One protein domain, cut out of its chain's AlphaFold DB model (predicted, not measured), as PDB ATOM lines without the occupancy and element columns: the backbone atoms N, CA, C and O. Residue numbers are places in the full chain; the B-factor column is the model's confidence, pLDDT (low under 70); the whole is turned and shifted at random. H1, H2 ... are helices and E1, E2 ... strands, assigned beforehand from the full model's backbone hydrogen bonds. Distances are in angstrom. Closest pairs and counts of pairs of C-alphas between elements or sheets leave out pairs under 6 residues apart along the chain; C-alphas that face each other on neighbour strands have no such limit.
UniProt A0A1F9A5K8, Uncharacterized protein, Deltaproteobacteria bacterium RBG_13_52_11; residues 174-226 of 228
ATOM      1  N   PRO A 174     296.426 241.044 163.333       64.81
ATOM      2  CA  PRO A 174     295.692 240.934 162.072       64.81
ATOM      3  C   PRO A 174     296.162 241.954 161.017       64.81
ATOM      4  O   PRO A 174     295.357 242.586 160.332       64.81
ATOM      5  N   LEU A 175     297.479 242.121 160.854       63.03
ATOM      6  CA  LEU A 175     298.065 243.017 159.850       63.03
ATOM      7  C   LEU A 175     297.707 242.593 158.422       63.03
ATOM      8  O   LEU A 175     297.626 243.452 157.548       63.03
ATOM      9  N   HIS A 176     297.408 241.307 158.204       62.91
ATOM     10  CA  HIS A 176     296.956 240.769 156.919       62.91
ATOM     11  C   HIS A 176     295.746 241.525 156.344       62.91
ATOM     12  O   HIS A 176     295.688 241.736 155.138       62.91
ATOM     13  N   LYS A 177     294.823 242.020 157.187       62.06
ATOM     14  CA  LYS A 177     293.631 242.764 156.733       62.06
ATOM     15  C   LYS A 177     293.951 244.145 156.155       62.06
ATOM     16  O   LYS A 177     293.131 244.725 155.452       62.06
ATOM     17  N   ARG A 178     295.126 244.700 156.469       71.75
ATOM     18  CA  ARG A 178     295.573 246.027 156.006       71.75
ATOM     19  C   ARG A 178     296.590 245.944 154.872       71.75
ATOM     20  O   ARG A 178     297.040 246.984 154.387       71.75
ATOM     21  N   MET A 179     296.973 244.731 154.476       79.56
ATOM     22  CA  MET A 179     297.913 244.520 153.389       79.56
ATOM     23  C   MET A 179     297.195 244.633 152.050       79.56
ATOM     24  O   MET A 179     296.121 244.068 151.856       79.56
ATOM     25  N   ARG A 180     297.786 245.378 151.121       82.75
ATOM     26  CA  ARG A 180     297.266 245.558 149.765       82.75
ATOM     27  C   ARG A 180     298.372 245.269 148.770       82.75
ATOM     28  O   ARG A 180     299.509 245.690 148.970       82.75
ATOM     29  N   ILE A 181     298.044 244.560 147.699       83.38
ATOM     30  CA  ILE A 181     298.981 244.287 146.611       83.38
ATOM     31  C   ILE A 181     298.667 245.251 145.474       83.38
ATOM     32  O   ILE A 181     297.541 245.294 144.987       83.38
ATOM     33  N   VAL A 182     299.660 246.025 145.053       85.00
ATOM     34  CA  VAL A 182     299.569 246.911 143.891       85.00
ATOM     35  C   VAL A 182     300.342 246.279 142.745       85.00
ATOM     36  O   VAL A 182     301.535 245.993 142.869       85.00
ATOM     37  N   VAL A 183     299.654 246.072 141.624       85.31
ATOM     38  CA  VAL A 183     300.240 245.535 140.395       85.31
ATOM     39  C   VAL A 183     300.582 246.694 139.473       85.31
ATOM     40  O   VAL A 183     299.711 247.456 139.064       85.31
ATOM     41  N   LEU A 184     301.855 246.814 139.121       82.06
ATOM     42  CA  LEU A 184     302.348 247.799 138.170       82.06
ATOM     43  C   LEU A 184     302.766 247.071 136.896       82.06
ATOM     44  O   LEU A 184     303.741 246.310 136.886       82.06
ATOM     45  N   ARG A 185     302.016 247.306 135.817       79.31
ATOM     46  CA  ARG A 185     302.345 246.825 134.472       79.31
ATOM     47  C   ARG A 185     303.401 247.744 133.854       79.31
ATOM     48  O   ARG A 185     303.184 248.945 133.738       79.31
ATOM     49  N   ARG A 186     304.544 247.178 133.457       74.81
ATOM     50  CA  ARG A 186     305.574 247.846 132.643       74.81
ATOM     51  C   ARG A 186     305.826 247.030 131.372       74.81
ATOM     52  O   ARG A 186     305.499 245.848 131.332       74.81
ATOM     53  N   LYS A 187     306.449 247.644 130.355       68.75
ATOM     54  CA  LYS A 187     306.751 247.017 129.046       68.75
ATOM     55  C   LYS A 187     307.562 245.702 129.125       68.75
ATOM     56  O   LYS A 187     307.588 244.976 128.146       68.75
ATOM     57  N   GLY A 188     308.167 245.377 130.274       67.94
ATOM     58  CA  GLY A 188     308.921 244.137 130.526       67.94
ATOM     59  C   GLY A 188     308.309 243.187 131.569       67.94
ATOM     60  O   GLY A 188     309.020 242.332 132.086       67.94
ATOM     61  N   GLY A 189     307.030 243.348 131.940       73.88
ATOM     62  CA  GLY A 189     306.314 242.421 132.829       73.88
ATOM     63  C   GLY A 189     305.500 243.081 133.950       73.88
ATOM     64  O   GLY A 189     305.391 244.307 134.056       73.88
ATOM     65  N   ARG A 190     304.888 242.244 134.799       80.00
ATOM     66  CA  ARG A 190     304.122 242.676 135.981       80.00
ATOM     67  C   ARG A 190     305.048 242.754 137.191       80.00
ATOM     68  O   ARG A 190     305.603 241.749 137.609       80.00
ATOM     69  N   THR A 191     305.188 243.942 137.766       83.19
ATOM     70  CA  THR A 191     305.825 244.116 139.080       83.19
ATOM     71  C   THR A 191     304.745 244.185 140.147       83.19
ATOM     72  O   THR A 191     303.731 244.857 139.955       83.19
ATOM     73  N   PHE A 192     304.949 243.506 141.270       84.81
ATOM     74  CA  PHE A 192     304.018 243.533 142.388       84.81
ATOM     75  C   PHE A 192     304.672 244.237 143.573       84.81
ATOM     76  O   PHE A 192     305.818 243.968 143.931       84.81
ATOM     77  N   LYS A 193     303.933 245.154 144.192       87.50
ATOM     78  CA  LYS A 193     304.319 245.798 145.447       87.50
ATOM     79  C   LYS A 193     303.331 245.393 146.526       87.50
ATOM     80  O   LYS A 193     302.126 245.513 146.331       87.50
ATOM     81  N   LEU A 194     303.839 244.938 147.661       86.38
ATOM     82  CA  LEU A 194     303.062 244.673 148.863       86.38
ATOM     83  C   LEU A 194     303.119 245.916 149.748       86.38
ATOM     84  O   LEU A 194     304.202 246.346 150.155       86.38
ATOM     85  N   LEU A 195     301.958 246.489 150.035       84.75
ATOM     86  CA  LEU A 195     301.799 247.654 150.890       84.75
ATOM     87  C   LEU A 195     301.110 247.272 152.195       84.75
ATOM     88  O   LEU A 195     300.241 246.405 152.216       84.75
ATOM     89  N   LEU A 196     301.463 247.972 153.268       81.94
ATOM     90  CA  LEU A 196     300.760 247.973 154.546       81.94
ATOM     91  C   LEU A 196     300.398 249.426 154.869       81.94
ATOM     92  O   LEU A 196     301.258 250.222 155.252       81.94
ATOM     93  N   GLY A 197     299.137 249.798 154.643       79.94
ATOM     94  CA  GLY A 197     298.749 251.212 154.603       79.94
ATOM     95  C   GLY A 197     299.526 251.964 153.513       79.94
ATOM     96  O   GLY A 197     299.514 251.549 152.357       79.94
ATOM     97  N   ASN A 198     300.243 253.026 153.892       80.12
ATOM     98  CA  ASN A 198     301.051 253.842 152.970       80.12
ATOM     99  C   ASN A 198     302.495 253.328 152.789       80.12
ATOM    100  O   ASN A 198     303.288 253.938 152.075       80.12
ATOM    101  N   TRP A 199     302.864 252.225 153.443       77.06
ATOM    102  CA  TRP A 199     304.238 251.730 153.479       77.06
ATOM    103  C   TRP A 199     304.423 250.604 152.470       77.06
ATOM    104  O   TRP A 199     303.704 249.610 152.526       77.06
ATOM    105  N   VAL A 200     305.423 250.706 151.591       83.38
ATOM    106  CA  VAL A 200     305.845 249.575 150.748       83.38
ATOM    107  C   VAL A 200     306.673 248.616 151.604       83.38
ATOM    108  O   VAL A 200     307.806 248.920 151.987       83.38
ATOM    109  N   ILE A 201     306.091 247.459 151.913       85.69
ATOM    110  CA  ILE A 201     306.670 246.442 152.799       85.69
ATOM    111  C   ILE A 201     307.261 245.253 152.040       85.69
ATOM    112  O   ILE A 201     308.068 244.520 152.609       85.69
ATOM    113  N   GLY A 202     306.930 245.076 150.760       84.94
ATOM    114  CA  GLY A 202     307.555 244.052 149.930       84.94
ATOM    115  C   GLY A 202     307.457 244.330 148.438       84.94
ATOM    116  O   GLY A 202     306.586 245.075 147.998       84.94
ATOM    117  N   ASN A 203     308.359 243.736 147.665       87.38
ATOM    118  CA  ASN A 203     308.409 243.864 146.212       87.38
ATOM    119  C   ASN A 203     308.644 242.495 145.560       87.38
ATOM    120  O   ASN A 203     309.384 241.663 146.091       87.38
ATOM    121  N   TYR A 204     308.055 242.307 144.383       83.69
ATOM    122  CA  TYR A 204     308.309 241.190 143.483       83.69
ATOM    123  C   TYR A 204     308.453 241.715 142.052       83.69
ATOM    124  O   TYR A 204     307.595 242.457 141.561       83.69
ATOM    125  N   GLN A 205     309.562 241.371 141.400       82.25
ATOM    126  CA  GLN A 205     309.857 241.761 140.023       82.25
ATOM    127  C   GLN A 205     309.902 240.524 139.113       82.25
ATOM    128  O   GLN A 205     310.287 239.448 139.579       82.25
ATOM    129  N   PRO A 206     309.554 240.668 137.820       71.75
ATOM    130  CA  PRO A 206     309.750 239.614 136.828       71.75
ATOM    131  C   PRO A 206     311.209 239.139 136.823       71.75
ATOM    132  O   PRO A 206     312.116 239.962 136.745       71.75
ATOM    133  N   GLY A 207     311.430 237.827 136.944       73.56
ATOM    134  CA  GLY A 207     312.767 237.222 137.054       73.56
ATOM    135  C   GLY A 207     313.234 236.934 138.488       73.56
ATOM    136  O   GLY A 207     314.280 236.318 138.673       73.56
ATOM    137  N   MET A 208     312.473 237.328 139.516       74.56
ATOM    138  CA  MET A 208     312.774 236.972 140.907       74.56
ATOM    139  C   MET A 208     312.082 235.666 141.320       74.56
ATOM    140  O   MET A 208     310.879 235.489 141.136       74.56
ATOM    141  N   ASN A 209     312.823 234.778 141.985       73.00
ATOM    142  CA  ASN A 209     312.286 233.499 142.472       73.00
ATOM    143  C   ASN A 209     311.460 233.635 143.768       73.00
ATOM    144  O   ASN A 209     310.756 232.703 144.164       73.00
ATOM    145  N   CYS A 210     311.529 234.782 144.455       79.44
ATOM    146  CA  CYS A 210     310.823 235.016 145.714       79.44
ATOM    147  C   CYS A 210     310.507 236.500 145.963       79.44
ATOM    148  O   CYS A 210     311.171 237.398 145.447       79.44
ATOM    149  N   TRP A 211     309.491 236.754 146.794       82.25
ATOM    150  CA  TRP A 211     309.170 238.094 147.287       82.25
ATOM    151  C   TRP A 211     310.257 238.611 148.231       82.25
ATOM    152  O   TRP A 211     310.615 237.947 149.208       82.25
ATOM    153  N   GLN A 212     310.721 239.838 148.003       82.62
ATOM    154  CA  GLN A 212     311.577 240.547 148.948       82.62
ATOM    155  C   GLN A 212     310.719 241.358 149.914       82.62
ATOM    156  O   GLN A 212     310.101 242.346 149.525       82.62
ATOM    157  N   ILE A 213     310.693 240.950 151.182       82.31
ATOM    158  CA  ILE A 213     309.936 241.620 152.248       82.31
ATOM    159  C   ILE A 213     310.906 242.347 153.174       82.31
ATOM    160  O   ILE A 213     311.872 241.754 153.663       82.31
ATOM    161  N   ARG A 214     310.638 243.626 153.443       79.25
ATOM    162  CA  ARG A 214     311.443 244.444 154.355       79.25
ATOM    163  C   ARG A 214     311.248 243.974 155.798       79.25
ATOM    164  O   ARG A 214     310.135 243.672 156.226       79.25
ATOM    165  N   ARG A 215     312.331 243.935 156.580       73.69
ATOM    166  CA  ARG A 215     312.233 243.793 158.043       73.69
ATOM    167  C   ARG A 215     311.528 245.040 158.613       73.69
ATOM    168  O   ARG A 215     311.737 246.121 158.063       73.69
ATOM    169  N   PRO A 216     310.706 244.919 159.668       71.31
ATOM    170  CA  PRO A 216     310.392 243.720 160.452       71.31
ATOM    171  C   PRO A 216     309.144 242.949 159.962       71.31
ATOM    172  O   PRO A 216     308.569 242.183 160.724       71.31
ATOM    173  N   PHE A 217     308.681 243.136 158.719       72.00
ATOM    174  CA  PHE A 217     307.358 242.654 158.277       72.00
ATOM    175  C   PHE A 217     307.307 241.175 157.863       72.00
ATOM    176  O   PHE A 217     306.227 240.619 157.685       72.00
ATOM    177  N   ARG A 218     308.460 240.508 157.739       75.50
ATOM    178  CA  ARG A 218     308.559 239.110 157.283       75.50
ATOM    179  C   ARG A 218     307.751 238.091 158.122       75.50
ATOM    180  O   ARG A 218     307.132 237.240 157.497       75.50
ATOM    181  N   PRO A 219     307.689 238.159 159.470       70.31
ATOM    182  CA  PRO A 219     306.863 237.269 160.300       70.31
ATOM    183  C   PRO A 219     305.352 237.382 160.054       70.31
ATOM    184  O   PRO A 219     304.601 236.483 160.420       70.31
ATOM    185  N   PHE A 220     304.895 238.503 159.490       73.00
ATOM    186  CA  PHE A 220     303.473 238.821 159.342       73.00
ATOM    187  C   PHE A 220     302.925 238.493 157.951       73.00
ATOM    188  O   PHE A 220     301.720 238.595 157.732       73.00
ATOM    189  N   VAL A 221     303.797 238.126 157.008       72.25
ATOM    190  CA  VAL A 221     303.444 237.928 155.603       72.25
ATOM    191  C   VAL A 221     303.699 236.482 155.205       72.25
ATOM    192  O   VAL A 221     304.817 235.979 155.295       72.25
ATOM    193  N   ASP A 222     302.664 235.830 154.689       73.50
ATOM    194  CA  ASP A 222     302.785 234.498 154.112       73.50
ATOM    195  C   ASP A 222     303.223 234.587 152.647       73.50
ATOM    196  O   ASP A 222     302.404 234.700 151.736       73.50
ATOM    197  N   VAL A 223     304.539 234.528 152.430       72.62
ATOM    198  CA  VAL A 223     305.164 234.594 151.098       72.62
ATOM    199  C   VAL A 223     304.615 233.534 150.136       72.62
ATOM    200  O   VAL A 223     304.581 233.782 148.934       72.62
ATOM    201  N   LYS A 224     304.190 232.361 150.631       74.31
ATOM    202  CA  LYS A 224     303.678 231.277 149.778       74.31
ATOM    203  C   LYS A 224     302.287 231.586 149.222       74.31
ATOM    204  O   LYS A 224     301.959 231.106 148.146       74.31
ATOM    205  N   SER A 225     301.506 232.392 149.940       75.94
ATOM    206  CA  SER A 225     300.158 232.811 149.535       75.94
ATOM    207  C   SER A 225     300.134 234.014 148.583       75.94
ATOM    208  O   SER A 225     299.077 234.365 148.065       75.94
ATOM    209  N   LEU A 226     301.279 234.673 148.362       79.38
ATOM    210  CA  LEU A 226     301.363 235.844 147.494       79.38
ATOM    211  C   LEU A 226     301.459 235.443 146.010       79.38
ATOM    212  O   LEU A 226     302.131 234.460 145.686       79.38
TER     213      LEU A 226
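This is residues 174 to 226 of the 228 residues of an uncharacterized protein of Deltaproteobacteria bacterium RBG_13_52_11 (UniProt A0A1F9A5K8). A strongly twisted sheet of three antiparallel strands has a long hairpin, E1 and E2, and a shorter strand, E3, with the short helix H1 at one end; the unnamed stretch 205 to 226 folds back beside E3, where residues 212 to 213 pair with 202 to 203. The 53 printed residues run H1, E1, E2, E3, mostly strand, with under half in named elements. The whole is compact, radius of gyration of the C-alphas 11.0 A, yet elongated, spanning 35 by 21 by 18 A.

E1, residues 179 to 186, E2, 189 to 196, and E3, 199 to 204, form a meander, each strand the antiparallel neighbour of the one before. In hairpin E1 and E2, at 156 degrees, N 182 and O 193 are 2.8 A apart, within hydrogen-bond range. In hairpin E2 and E3, at 150 degrees, N 194 and O 202 are 2.8 A apart, also within range. H1, residues 175 to 178, only grazes the sheet; its closest C-alpha pair with E2 is Arg 178 and Leu 196, 5.7 A. H1 is too short for any O i to N i+4 pair.

H1 spans 5.5 A from C-alpha 175 at (298.065, 243.017, 159.850). E1 spans 22.4 A, E2 23.1 A and E3 15.1 A, ending at C-alpha 204 (308.309, 241.190, 143.483).

The farthest C-alphas, Pro 174 and Lys 187, are 35.4 A apart. The printed part has no cut, and the three links are tight. Residues 174 to 177 and 187 to 188 have pLDDT under 70.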